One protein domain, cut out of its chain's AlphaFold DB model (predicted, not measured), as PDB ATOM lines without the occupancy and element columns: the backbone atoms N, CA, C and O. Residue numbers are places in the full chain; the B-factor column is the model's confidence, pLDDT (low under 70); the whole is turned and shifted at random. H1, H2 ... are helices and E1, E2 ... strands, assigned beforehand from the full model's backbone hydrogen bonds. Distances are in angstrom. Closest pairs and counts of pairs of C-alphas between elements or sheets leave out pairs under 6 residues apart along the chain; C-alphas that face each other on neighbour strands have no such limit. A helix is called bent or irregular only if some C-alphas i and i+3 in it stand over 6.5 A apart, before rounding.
ATOM      1  N   ASP A  70       6.224 -28.318  -5.328       87.50
ATOM      2  CA  ASP A  70       7.014 -28.381  -6.562       87.50
ATOM      3  C   ASP A  70       6.129 -28.474  -7.819       87.50
ATOM      4  O   ASP A  70       6.449 -27.888  -8.855       87.50
ATOM      5  N   THR A  71       4.962 -29.124  -7.718       86.69
ATOM      6  CA  THR A  71       3.970 -29.180  -8.807       86.69
ATOM      7  C   THR A  71       3.345 -27.808  -9.051       86.69
ATOM      8  O   THR A  71       3.111 -27.412 -10.194       86.69
ATOM      9  N   TRP A  72       3.051 -27.082  -7.971       83.38
ATOM     10  CA  TRP A  72       2.244 -25.863  -8.019       83.38
ATOM     11  C   TRP A  72       3.066 -24.570  -7.983       83.38
ATOM     12  O   TRP A  72       2.553 -23.520  -8.346       83.38
ATOM     13  N   LYS A  73       4.354 -24.651  -7.646       86.75
ATOM     14  CA  LYS A  73       5.361 -23.579  -7.572       86.75
ATOM     15  C   LYS A  73       5.189 -22.547  -6.452       86.75
ATOM     16  O   LYS A  73       5.993 -21.623  -6.370       86.75
ATOM     17  N   HIS A  74       4.174 -22.659  -5.602       83.62
ATOM     18  CA  HIS A  74       3.946 -21.720  -4.500       83.62
ATOM     19  C   HIS A  74       3.169 -22.378  -3.356       83.62
ATOM     20  O   HIS A  74       2.333 -23.256  -3.573       83.62
ATOM     21  N   ALA A  75       3.445 -21.924  -2.136       88.81
ATOM     22  CA  ALA A  75       2.674 -22.262  -0.950       88.81
ATOM     23  C   ALA A  75       1.539 -21.242  -0.782       88.81
ATOM     24  O   ALA A  75       1.801 -20.060  -0.558       88.81
ATOM     25  N   ASP A  76       0.289 -21.678  -0.912       86.31
ATOM     26  CA  ASP A  76      -0.904 -20.819  -0.849       86.31
ATOM     27  C   ASP A  76      -1.950 -21.300   0.164       86.31
ATOM     28  O   ASP A  76      -3.074 -20.789   0.205       86.31
ATOM     29  N   ARG A  77      -1.634 -22.334   0.946       89.19
ATOM     30  CA  ARG A  77      -2.590 -22.936   1.874       89.19
ATOM     31  C   ARG A  77      -2.333 -22.481   3.295       89.19
ATOM     32  O   ARG A  77      -1.210 -22.475   3.790       89.19
ATOM     33  N   ASN A  78      -3.411 -22.148   3.993       89.00
ATOM     34  CA  ASN A  78      -3.356 -21.812   5.404       89.00
ATOM     35  C   ASN A  78      -3.502 -23.091   6.243       89.00
ATOM     36  O   ASN A  78      -4.485 -23.828   6.113       89.00
ATOM     37  N   TYR A  79      -2.538 -23.342   7.129       92.00
ATOM     38  CA  TYR A  79      -2.525 -24.539   7.972       92.00
ATOM     39  C   TYR A  79      -3.734 -24.631   8.916       92.00
ATOM     40  O   TYR A  79      -4.272 -25.715   9.128       92.00
ATOM     41  N   TYR A  80      -4.211 -23.513   9.459       88.25
ATOM     42  CA  TYR A  80      -5.345 -23.514  10.388       88.25
ATOM     43  C   TYR A  80      -6.656 -23.859   9.687       88.25
ATOM     44  O   TYR A  80      -7.466 -24.609  10.231       88.25
ATOM     45  N   VAL A  81      -6.847 -23.369   8.458       86.12
ATOM     46  CA  VAL A  81      -8.001 -23.751   7.629       86.12
ATOM     47  C   VAL A  81      -7.976 -25.255   7.376       86.12
ATOM     48  O   VAL A  81      -8.985 -25.926   7.581       86.12
ATOM     49  N   PHE A  82      -6.812 -25.796   7.015       93.88
ATOM     50  CA  PHE A  82      -6.623 -27.235   6.871       93.88
ATOM     51  C   PHE A  82      -6.929 -28.005   8.163       93.88
ATOM     52  O   PHE A  82      -7.660 -28.992   8.115       93.88
ATOM     53  N   ALA A  83      -6.440 -27.550   9.319       93.12
ATOM     54  CA  ALA A  83      -6.683 -28.208  10.599       93.12
ATOM     55  C   ALA A  83      -8.180 -28.242  10.957       93.12
ATOM     56  O   ALA A  83      -8.707 -29.287  11.338       93.12
ATOM     57  N   ILE A  84      -8.890 -27.124  10.769       86.69
ATOM     58  CA  ILE A  84     -10.340 -27.037  10.997       86.69
ATOM     59  C   ILE A  84     -11.094 -27.961  10.035       86.69
ATOM     60  O   ILE A  84     -11.977 -28.705  10.467       86.69
ATOM     61  N   LEU A  85     -10.731 -27.955   8.747       88.06
ATOM     62  CA  LEU A  85     -11.316 -28.858   7.754       88.06
ATOM     63  C   LEU A  85     -11.064 -30.324   8.110       88.06
ATOM     64  O   LEU A  85     -11.983 -31.129   7.995       88.06
ATOM     65  N   SER A  86      -9.870 -30.658   8.597       94.38
ATOM     66  CA  SER A  86      -9.509 -32.017   9.011       94.38
ATOM     67  C   SER A  86     -10.362 -32.487  10.181       94.38
ATOM     68  O   SER A  86     -10.892 -33.591  10.137       94.38
ATOM     69  N   ILE A  87     -10.577 -31.641  11.193       92.81
ATOM     70  CA  ILE A  87     -11.370 -31.995  12.379       92.81
ATOM     71  C   ILE A  87     -12.861 -32.099  12.048       92.81
ATOM     72  O   ILE A  87     -13.498 -33.082  12.418       92.81
ATOM     73  N   LEU A  88     -13.430 -31.104  11.365       87.19
ATOM     74  CA  LEU A  88     -14.880 -31.032  11.152       87.19
ATOM     75  C   LEU A  88     -15.351 -31.878   9.968       87.19
ATOM     76  O   LEU A  88     -16.440 -32.447  10.003       87.19
ATOM     77  N   PHE A  89     -14.539 -31.957   8.918       90.94
ATOM     78  CA  PHE A  89     -14.940 -32.512   7.627       90.94
ATOM     79  C   PHE A  89     -13.941 -33.522   7.055       90.94
ATOM     80  O   PHE A  89     -14.144 -34.027   5.948       90.94
ATOM     81  N   GLY A  90     -12.891 -33.875   7.805       92.50
ATOM     82  CA  GLY A  90     -11.895 -34.845   7.362       92.50
ATOM     83  C   GLY A  90     -12.488 -36.235   7.153       92.50
ATOM     84  O   GLY A  90     -12.010 -36.976   6.301       92.50
ATOM     85  N   LEU A  91     -13.588 -36.582   7.839       94.19
ATOM     86  CA  LEU A  91     -14.303 -37.843   7.604       94.19
ATOM     87  C   LEU A  91     -14.741 -37.988   6.138       94.19
ATOM     88  O   LEU A  91     -14.749 -39.093   5.600       94.19
ATOM     89  N   LEU A  92     -15.019 -36.861   5.482       93.69
ATOM     90  CA  LEU A  92     -15.450 -36.769   4.090       93.69
ATOM     91  C   LEU A  92     -14.303 -36.394   3.135       93.69
ATOM     92  O   LEU A  92     -14.560 -36.010   1.999       93.69
ATOM     93  N   GLY A  93     -13.046 -36.466   3.584       93.94
ATOM     94  CA  GLY A  93     -11.862 -36.208   2.754       93.94
ATOM     95  C   GLY A  93     -11.638 -34.744   2.358       93.94
ATOM     96  O   GLY A  93     -10.800 -34.469   1.500       93.94
ATOM     97  N   MET A  94     -12.361 -33.791   2.962       92.19
ATOM     98  CA  MET A  94     -12.268 -32.366   2.602       92.19
ATOM     99  C   MET A  94     -10.892 -31.752   2.866       92.19
ATOM    100  O   MET A  94     -10.455 -30.860   2.140       92.19
ATOM    101  N   ASP A  95     -10.191 -32.246   3.875       94.94
ATOM    102  CA  ASP A  95      -8.813 -31.883   4.177       94.94
ATOM    103  C   ASP A  95      -7.840 -32.292   3.065       94.94
ATOM    104  O   ASP A  95      -6.988 -31.499   2.673       94.94
ATOM    105  N   HIS A  96      -8.028 -33.461   2.453       95.50
ATOM    106  CA  HIS A  96      -7.238 -33.881   1.291       95.50
ATOM    107  C   HIS A  96      -7.571 -33.075   0.029       95.50
ATOM    108  O   HIS A  96      -6.672 -32.737  -0.747       95.50
ATOM    109  N   PHE A  97      -8.842 -32.713  -0.172       93.19
ATOM    110  CA  PHE A  97      -9.239 -31.822  -1.269       93.19
ATOM    111  C   PHE A  97      -8.630 -30.427  -1.118       93.19
ATOM    112  O   PHE A  97      -8.182 -29.840  -2.105       93.19
ATOM    113  N   TYR A  98      -8.542 -29.916   0.111       91.81
ATOM    114  CA  TYR A  98      -7.874 -28.648   0.399       91.81
ATOM    115  C   TYR A  98      -6.387 -28.680   0.013       91.81
ATOM    116  O   TYR A  98      -5.887 -27.737  -0.615       91.81
ATOM    117  N   LEU A  99      -5.721 -29.811   0.269       93.94
ATOM    118  CA  LEU A  99      -4.354 -30.108  -0.180       93.94
ATOM    119  C   LEU A  99      -4.249 -30.447  -1.677       93.94
ATOM    120  O   LEU A  99      -3.222 -30.948  -2.118       93.94
ATOM    121  N   ARG A 100      -5.296 -30.197  -2.478       91.81
ATOM    122  CA  ARG A 100      -5.342 -30.468  -3.930       91.81
ATOM    123  C   ARG A 100      -5.158 -31.953  -4.283       91.81
ATOM    124  O   ARG A 100      -4.887 -32.297  -5.429       91.81
ATOM    125  N   SER A 101      -5.351 -32.854  -3.321       92.12
ATOM    126  CA  SER A 101      -5.173 -34.295  -3.485       92.12
ATOM    127  C   SER A 101      -6.522 -35.002  -3.643       92.12
ATOM    128  O   SER A 101      -6.978 -35.743  -2.772       92.12
ATOM    129  N   PHE A 102      -7.187 -34.768  -4.779       89.81
ATOM    130  CA  PHE A 102      -8.525 -35.311  -5.058       89.81
ATOM    131  C   PHE A 102      -8.591 -36.836  -4.991       89.81
ATOM    132  O   PHE A 102      -9.521 -37.392  -4.412       89.81
ATOM    133  N   HIS A 103      -7.582 -37.520  -5.533       91.00
ATOM    134  CA  HIS A 103      -7.538 -38.979  -5.521       91.00
ATOM    135  C   HIS A 103      -7.541 -39.539  -4.090       91.00
ATOM    136  O   HIS A 103      -8.345 -40.411  -3.760       91.00
ATOM    137  N   THR A 104      -6.690 -38.998  -3.215       94.81
ATOM    138  CA  THR A 104      -6.600 -39.472  -1.827       94.81
ATOM    139  C   THR A 104      -7.824 -39.072  -1.008       94.81
ATOM    140  O   THR A 104      -8.284 -39.876  -0.207       94.81
ATOM    141  N   GLY A 105      -8.426 -37.903  -1.258       93.88
ATOM    142  CA  GLY A 105      -9.684 -37.516  -0.615       93.88
ATOM    143  C   GLY A 105     -10.844 -38.452  -0.969       93.88
ATOM    144  O   GLY A 105     -11.571 -38.886  -0.078       93.88
ATOM    145  N   MET A 106     -10.965 -38.868  -2.236       91.88
ATOM    146  CA  MET A 106     -11.959 -39.870  -2.649       91.88
ATOM    147  C   MET A 106     -11.697 -41.241  -2.016       91.88
ATOM    148  O   MET A 106     -12.626 -41.889  -1.526       91.88
ATOM    149  N   MET A 107     -10.433 -41.672  -1.977       95.06
ATOM    150  CA  MET A 107     -10.041 -42.921  -1.318       95.06
ATOM    151  C   MET A 107     -10.335 -42.874   0.186       95.06
ATOM    152  O   MET A 107     -10.805 -43.860   0.751       95.06
ATOM    153  N   LYS A 108     -10.128 -41.720   0.823       95.62
ATOM    154  CA  LYS A 108     -10.431 -41.488   2.233       95.62
ATOM    155  C   LYS A 108     -11.924 -41.557   2.520       95.62
ATOM    156  O   LYS A 108     -12.289 -42.196   3.500       95.62
ATOM    157  N   ILE A 109     -12.786 -40.997   1.667       93.56
ATOM    158  CA  ILE A 109     -14.246 -41.169   1.789       93.56
ATOM    159  C   ILE A 109     -14.598 -42.660   1.776       93.56
ATOM    160  O   ILE A 109     -15.250 -43.150   2.700       93.56
ATOM    161  N   LEU A 110     -14.131 -43.393   0.761       94.19
ATOM    162  CA  LEU A 110     -14.436 -44.815   0.607       94.19
ATOM    163  C   LEU A 110     -13.939 -45.633   1.807       94.19
ATOM    164  O   LEU A 110     -14.692 -46.413   2.391       94.19
ATOM    165  N   LEU A 111     -12.688 -45.422   2.218       94.88
ATOM    166  CA  LEU A 111     -12.101 -46.148   3.337       94.88
ATOM    167  C   LEU A 111     -12.706 -45.748   4.673       94.88
ATOM    168  O   LEU A 111     -12.923 -46.634   5.490       94.88
ATOM    169  N   ASN A 112     -13.040 -44.482   4.916       94.81
ATOM    170  CA  ASN A 112     -13.729 -44.091   6.145       94.81
ATOM    171  C   ASN A 112     -15.102 -44.759   6.258       94.81
ATOM    172  O   ASN A 112     -15.459 -45.181   7.355       94.81
ATOM    173  N   VAL A 113     -15.834 -44.926   5.152       92.06
ATOM    174  CA  VAL A 113     -17.099 -45.680   5.146       92.06
ATOM    175  C   VAL A 113     -16.859 -47.161   5.472       92.06
ATOM    176  O   VAL A 113     -17.570 -47.721   6.303       92.06
ATOM    177  N   CYS A 114     -15.839 -47.796   4.885       95.50
ATOM    178  CA  CYS A 114     -15.546 -49.219   5.116       95.50
ATOM    179  C   CYS A 114     -14.865 -49.522   6.465       95.50
ATOM    180  O   CYS A 114     -15.004 -50.623   6.990       95.50
ATOM    181  N   THR A 115     -14.109 -48.573   7.018       95.06
ATOM    182  CA  THR A 115     -13.274 -48.739   8.226       95.06
ATOM    183  C   THR A 115     -13.774 -47.918   9.414       95.06
ATOM    184  O   THR A 115     -13.050 -47.750  10.392       95.06
ATOM    185  N   PHE A 116     -15.006 -47.400   9.338       94.94
ATOM    186  CA  PHE A 116     -15.639 -46.582  10.379       94.94
ATOM    187  C   PHE A 116     -14.788 -45.376  10.821       94.94
ATOM    188  O   PHE A 116     -14.695 -45.056  12.005       94.94
ATOM    189  N   GLY A 117     -14.169 -44.690   9.858       93.06
ATOM    190  CA  GLY A 117     -13.434 -43.447  10.099       93.06
ATOM    191  C   GLY A 117     -11.982 -43.611  10.557       93.06
ATOM    192  O   GLY A 117     -11.414 -42.655  11.079       93.06
ATOM    193  N   LEU A 118     -11.358 -44.781  10.382       95.88
ATOM    194  CA  LEU A 118      -9.972 -45.009  10.820       95.88
ATOM    195  C   LEU A 118      -8.986 -43.984  10.228       95.88
ATOM    196  O   LEU A 118      -8.156 -43.441  10.958       95.88
ATOM    197  N   TRP A 119      -9.093 -43.682   8.929       97.50
ATOM    198  CA  TRP A 119      -8.227 -42.690   8.276       97.50
ATOM    199  C   TRP A 119      -8.516 -41.276   8.802       97.50
ATOM    200  O   TRP A 119      -7.598 -40.517   9.089       97.50
ATOM    201  N   TYR A 120      -9.778 -40.927   9.050       96.81
ATOM    202  CA  TYR A 120     -10.108 -39.658   9.709       96.81
ATOM    203  C   TYR A 120      -9.398 -39.478  11.058       96.81
ATOM    204  O   TYR A 120      -8.769 -38.442  11.277       96.81
ATOM    205  N   PHE A 121      -9.438 -40.481  11.939       96.69
ATOM    206  CA  PHE A 121      -8.749 -40.390  13.230       96.69
ATOM    207  C   PHE A 121      -7.227 -40.310  13.080       96.69
ATOM    208  O   PHE A 121      -6.578 -39.610  13.862       96.69
ATOM    209  N   TRP A 122      -6.664 -40.985  12.076       96.44
ATOM    210  CA  TRP A 122      -5.243 -40.888  11.740       96.44
ATOM    211  C   TRP A 122      -4.837 -39.448  11.398       96.44
ATOM    212  O   TRP A 122      -3.886 -38.921  11.976       96.44
ATOM    213  N   ASP A 123      -5.600 -38.772  10.538       96.88
ATOM    214  CA  ASP A 123      -5.278 -37.402  10.128       96.88
ATOM    215  C   ASP A 123      -5.518 -36.392  11.251       96.88
ATOM    216  O   ASP A 123      -4.686 -35.514  11.469       96.88
ATOM    217  N   VAL A 124      -6.584 -36.552  12.044       96.44
ATOM    218  CA  VAL A 124      -6.811 -35.721  13.240       96.44
ATOM    219  C   VAL A 124      -5.656 -35.860  14.236       96.44
ATOM    220  O   VAL A 124      -5.188 -34.861  14.780       96.44
ATOM    221  N   THR A 125      -5.158 -37.081  14.446       96.38
ATOM    222  CA  THR A 125      -4.005 -37.330  15.323       96.38
ATOM    223  C   THR A 125      -2.770 -36.593  14.803       96.38
ATOM    224  O   THR A 125      -2.140 -35.863  15.566       96.38
ATOM    225  N   GLN A 126      -2.460 -36.688  13.507       96.88
ATOM    226  CA  GLN A 126      -1.336 -35.942  12.931       96.88
ATOM    227  C   GLN A 126      -1.530 -34.424  13.038       96.88
ATOM    228  O   GLN A 126      -0.602 -33.713  13.406       96.88
ATOM    229  N   VAL A 127      -2.726 -33.897  12.769       96.19
ATOM    230  CA  VAL A 127      -3.001 -32.451  12.867       96.19
ATOM    231  C   VAL A 127      -2.759 -31.929  14.284       96.19
ATOM    232  O   VAL A 127      -2.229 -30.826  14.455       96.19
ATOM    233  N   ILE A 128      -3.132 -32.714  15.299       94.69
ATOM    234  CA  ILE A 128      -2.988 -32.343  16.710       94.69
ATOM    235  C   ILE A 128      -1.534 -32.474  17.180       94.69
ATOM    236  O   ILE A 128      -1.034 -31.571  17.852       94.69
ATOM    237  N   TYR A 129      -0.858 -33.577  16.855       97.25
ATOM    238  CA  TYR A 129       0.459 -33.898  17.423       97.25
ATOM    239  C   TYR A 129       1.637 -33.520  16.514       97.25
ATOM    240  O   TYR A 129       2.686 -33.115  17.009       97.25
ATOM    241  N   ASP A 130       1.446 -33.560  15.198       96.06
ATOM    242  CA  ASP A 130       2.495 -33.454  14.179       96.06
ATOM    243  C   ASP A 130       2.354 -32.196  13.305       96.06
ATOM    244  O   ASP A 130       2.884 -32.124  12.196       96.06
ATOM    245  N   GLY A 131       1.689 -31.144  13.791       93.81
ATOM    246  CA  GLY A 131       1.397 -29.960  12.976       93.81
ATOM    247  C   GLY A 131       2.617 -29.210  12.422       93.81
ATOM    248  O   GLY A 131       2.515 -28.507  11.418       93.81
ATOM    249  N   LYS A 132       3.800 -29.342  13.040       93.44
ATOM    250  CA  LYS A 132       5.056 -28.855  12.438       93.44
ATOM    251  C   LYS A 132       5.475 -29.738  11.259       93.44
ATOM    252  O   LYS A 132       5.734 -29.218  10.180       93.44
ATOM    253  N   LYS A 133       5.468 -31.057  11.459       94.38
ATOM    254  CA  LYS A 133       5.821 -32.043  10.438       94.38
ATOM    255  C   LYS A 133       4.887 -31.950   9.233       94.38
ATOM    256  O   LYS A 133       5.380 -31.911   8.120       94.38
ATOM    257  N   ILE A 134       3.575 -31.795   9.428       95.50
ATOM    258  CA  ILE A 134       2.627 -31.633   8.312       95.50
ATOM    259  C   ILE A 134       2.953 -30.399   7.458       95.50
ATOM    260  O   ILE A 134       2.842 -30.446   6.236       95.50
ATOM    261  N   ARG A 135       3.374 -29.290   8.078       93.44
ATOM    262  CA  ARG A 135       3.723 -28.065   7.345       93.44
ATOM    263  C   ARG A 135       4.973 -28.221   6.481       93.44
ATOM    264  O   ARG A 135       5.038 -27.637   5.406       93.44
ATOM    265  N   GLU A 136       5.941 -28.999   6.952       91.75
ATOM    266  CA  GLU A 136       7.243 -29.186   6.299       91.75
ATOM    267  C   GLU A 136       7.236 -30.375   5.323       91.75
ATOM    268  O   GLU A 136       7.750 -30.292   4.208       91.75
ATOM    269  N   GLU A 137       6.628 -31.486   5.726       93.75
ATOM    270  CA  GLU A 137       6.678 -32.771   5.030       93.75
ATOM    271  C   GLU A 137       5.359 -33.156   4.360       93.75
ATOM    272  O   GLU A 137       5.380 -34.030   3.503       93.75
ATOM    273  N   GLY A 138       4.242 -32.497   4.675       94.69
ATOM    274  CA  GLY A 138       2.909 -32.898   4.224       94.69
ATOM    275  C   GLY A 138       2.245 -33.920   5.154       94.69
ATOM    276  O   GLY A 138       2.828 -34.404   6.125       94.69
ATOM    277  N   LEU A 139       0.982 -34.227   4.872       95.69
ATOM    278  CA  LEU A 139       0.167 -35.186   5.612       95.69
ATOM    279  C   LEU A 139       0.508 -36.620   5.183       95.69
ATOM    280  O   LEU A 139       0.483 -36.934   3.993       95.69
ATOM    281  N   THR A 140       0.791 -37.510   6.132       95.44
ATOM    282  CA  THR A 140       1.009 -38.936   5.827       95.44
ATOM    283  C   THR A 140      -0.319 -39.683   5.763       95.44
ATOM    284  O   THR A 140      -1.277 -39.300   6.434       95.44
ATOM    285  N   SER A 141      -0.396 -40.770   4.998       93.44
ATOM    286  CA  SER A 141      -1.586 -41.627   4.987       93.44
ATOM    287  C   SER A 141      -1.322 -42.935   5.743       93.44
ATOM    288  O   SER A 141      -0.176 -43.379   5.817       93.44
ATOM    289  N   PRO A 142      -2.352 -43.613   6.280       90.44
ATOM    290  CA  PRO A 142      -2.158 -44.858   7.028       90.44
ATOM    291  C   PRO A 142      -1.575 -46.002   6.177       90.44
ATOM    292  O   PRO A 142      -1.079 -46.982   6.727       90.44
ATOM    293  N   PHE A 143      -1.614 -45.885   4.844       89.94
ATOM    294  CA  PHE A 143      -1.070 -46.873   3.903       89.94
ATOM    295  C   PHE A 143       0.195 -46.393   3.188       89.94
ATOM    296  O   PHE A 143       0.877 -47.192   2.550       89.94
ATOM    297  N   ASP A 144       0.518 -45.107   3.307       84.62
ATOM    298  CA  ASP A 144       1.677 -44.479   2.689       84.62
ATOM    299  C   ASP A 144       2.311 -43.511   3.687       84.62
ATOM    300  O   ASP A 144       1.863 -42.381   3.891       84.62
ATOM    301  N   TRP A 145       3.349 -44.022   4.339       82.75
ATOM    302  CA  TRP A 145       4.144 -43.347   5.357       82.75
ATOM    303  C   TRP A 145       5.340 -42.595   4.758       82.75
ATOM    304  O   TRP A 145       6.069 -41.935   5.497       82.75
ATOM    305  N   ILE A 146       5.559 -42.706   3.442       80.12
ATOM    306  CA  ILE A 146       6.725 -42.149   2.742       80.12
ATOM    307  C   ILE A 146       6.317 -40.930   1.909       80.12
ATOM    308  O   ILE A 146       7.087 -39.972   1.804       80.12
ATOM    309  N   CYS A 147       5.116 -40.943   1.330       84.00
ATOM    310  CA  CYS A 147       4.607 -39.844   0.521       84.00
ATOM    311  C   CYS A 147       3.848 -38.828   1.389       84.00
ATOM    312  O   CYS A 147       2.869 -39.154   2.060       84.00
ATOM    313  N   GLY A 148       4.325 -37.585   1.388       91.50
ATOM    314  CA  GLY A 148       3.719 -36.488   2.131       91.50
ATOM    315  C   GLY A 148       2.703 -35.736   1.284       91.50
ATOM    316  O   GLY A 148       3.070 -34.995   0.378       91.50
ATOM    317  N   ILE A 149       1.416 -35.906   1.569       94.88
ATOM    318  CA  ILE A 149       0.337 -35.241   0.837       94.88
ATOM    319  C   ILE A 149       0.347 -33.748   1.178       94.88
ATOM    320  O   ILE A 149       0.258 -33.356   2.338       94.88
ATOM    321  N   GLY A 150       0.416 -32.898   0.161       94.12
ATOM    322  CA  GLY A 150       0.503 -31.450   0.322       94.12
ATOM    323  C   GLY A 150       1.844 -30.996   0.900       94.12
ATOM    324  O   GLY A 150       1.878 -30.053   1.691       94.12
ATOM    325  N   ARG A 151       2.955 -31.652   0.553       94.25
ATOM    326  CA  ARG A 151       4.270 -31.233   1.043       94.25
ATOM    327  C   ARG A 151       4.584 -29.802   0.615       94.25
ATOM    328  O   ARG A 151       4.522 -29.470  -0.567       94.25
ATOM    329  N   GLY A 152       4.912 -28.953   1.590       91.56
ATOM    330  CA  GLY A 152       5.310 -27.561   1.365       91.56
ATOM    331  C   GLY A 152       4.204 -26.627   0.862       91.56
ATOM    332  O   GLY A 152       4.497 -25.481   0.544       91.56
ATOM    333  N   VAL A 153       2.940 -27.067   0.783       93.38
ATOM    334  CA  VAL A 153       1.840 -26.208   0.290       93.38
ATOM    335  C   VAL A 153       1.410 -25.145   1.297       93.38
ATOM    336  O   VAL A 153       0.701 -24.202   0.945       93.38
ATOM    337  N   PHE A 154       1.804 -25.308   2.559       93.81
ATOM    338  CA  PHE A 154       1.427 -24.406   3.633       93.81
ATOM    339  C   PHE A 154       2.324 -23.184   3.687       93.81
ATOM    340  O   PHE A 154       3.551 -23.297   3.633       93.81
ATOM    341  N   THR A 155       1.723 -22.012   3.869       88.81
ATOM    342  CA  THR A 155       2.502 -20.802   4.096       88.81
ATOM    343  C   THR A 155       3.279 -20.867   5.400       88.81
ATOM    344  O   THR A 155       2.836 -21.410   6.417       88.81
ATOM    345  N   SER A 156       4.492 -20.314   5.360       84.25
ATOM    346  CA  SER A 156       5.301 -20.199   6.564       84.25
ATOM    347  C   SER A 156       4.696 -19.130   7.487       84.25
ATOM    348  O   SER A 156       4.228 -18.101   6.993       84.25
ATOM    349  N   PRO A 157       4.784 -19.283   8.822       77.62
ATOM    350  CA  PRO A 157       4.317 -18.257   9.760       77.62
ATOM    351  C   PRO A 157       4.967 -16.884   9.538       77.62
ATOM    352  O   PRO A 157       4.380 -15.857   9.864       77.62
ATOM    353  N   LYS A 158       6.186 -16.854   8.976       77.62
ATOM    354  CA  LYS A 158       6.885 -15.611   8.621       77.62
ATOM    355  C   LYS A 158       6.232 -14.915   7.428       77.62
ATOM    356  O   LYS A 158       6.176 -13.693   7.402       77.62
ATOM    357  N   THR A 159       5.732 -15.688   6.466       72.38
ATOM    358  CA  THR A 159       4.995 -15.176   5.303       72.38
ATOM    359  C   THR A 159       3.626 -14.641   5.719       72.38
ATOM    360  O   THR A 159       3.212 -13.597   5.227       72.38
ATOM    361  N   ASP A 160       2.965 -15.303   6.673       66.19
ATOM    362  CA  ASP A 160       1.668 -14.868   7.210       66.19
ATOM    363  C   ASP A 160       1.762 -13.561   8.023       66.19
ATOM    364  O   ASP A 160       0.781 -12.825   8.132       66.19
ATOM    365  N   ALA A 161       2.933 -13.257   8.596       71.06
ATOM    366  CA  ALA A 161       3.159 -12.048   9.391       71.06
ATOM    367  C   ALA A 161       3.262 -10.765   8.548       71.06
ATOM    368  O   ALA A 161       3.183  -9.671   9.110       71.06
ATOM    369  N   ASP A 162       3.424 -10.880   7.226       74.50
ATOM    370  CA  ASP A 162       3.363  -9.742   6.314       74.50
ATOM    371  C   ASP A 162       1.966  -9.660   5.668       74.50
ATOM    372  O   ASP A 162       1.719 -10.274   4.621       74.50
TER     373      ASP A 162
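Overview. This is residues 70 to 162 of the 452 residues of an uncharacterized protein of viral metagenome (UniProt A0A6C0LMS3). A small antiparallel hairpin, E1 and E2, packs with H4 and H5 in an elongated, mostly helical body in which H1 and H4 run side by side in opposite directions. H3 crosses one end of this pair, short H2 packs on H1 and H3, and the small helix H6 lies away from the other helices towards the opposite end of the long axis. The printed part has 93 residues, with six named helices and two named strands in the order H1, H2, H3, H4, H5, E1, E2, H6; the sheet has the order E1, E2, and the class is mostly helix. The whole is compact, with a radius of gyration of the C-alphas of 12.6 A, and spans 43 by 24 by 19 A.

Along the chain. The sheet is made of E1, residues 139 to 141, and E2, residues 144 to 149, 9.5 A long. Before it come H4, residues 118 to 129, 16.6 A long, and H5, residues 131 to 137, 9.9 A long. H1, residues 79 to 92, is 18.2 A long and begins with C-alpha 79 at (-2.525, -24.539, 7.972); it is irregular, with C-alphas 88 and 91 7.7 A apart. H2 is residues 94 to 98, and H3, residues 102 to 114, is 18.6 A long and ends with C-alpha 114 at (-15.546, -49.219, 5.116). H6, residues 157 to 160, ends with C-alpha 160 at (1.668, -14.868, 7.210).

Arrangement. In the hairpin of E1 and E2, N 139 and O 149 are within hydrogen-bond range at 2.8 A, as are N 141 and O 144 at 3.0 A. The closest C-alphas of H4 and E1, those of Asp 123 and Leu 139, are 7.4 A apart; those of H5 and E2, Glu 137 and Gly 148, are 5.6 A apart. H4 touches H1, closest at the C-alphas of Tyr 120 and Leu 91, 5.0 A, at a shallow tilt of 18 degrees, opposite ways. H3 touches H4, closest at the C-alphas of Asn 112 and Trp 119, 6.1 A, with residues 108 to 112 of H3 and 118 to 120 of H4 alone, at a steep tilt of 63 degrees. H1 touches H3 with residues 91 to 92 alone, closest at the C-alphas of Leu 92 and Ile 109, 5.1 A. H2 touches H1, closest at the C-alphas of Asp 95 and Ser 86, 4.9 A, and H3, closest at those of His 96 and Gly 105, 4.8 A. H5 is close to but not clearly touching H4, with the C-alphas of Ile 134 and Val 127 7.3 A apart. H6 touches no helix. Every O i to N i+4 pair is within hydrogen-bond range in H2, H3 and H4; in H1 8 of 10 are, in H5 2 of 3, and H6 is too short for such a pair.

Size, cuts and confidence. The two C-alphas farthest apart, those of Cys 114 and Asp 162, are 43.8 A apart. The printed part has no cut. No link is long; E2 to H6, with 7 residues, is short, and the others are tight. The mean pLDDT of the printed part is 91.0, and residue 160 alone is under 70.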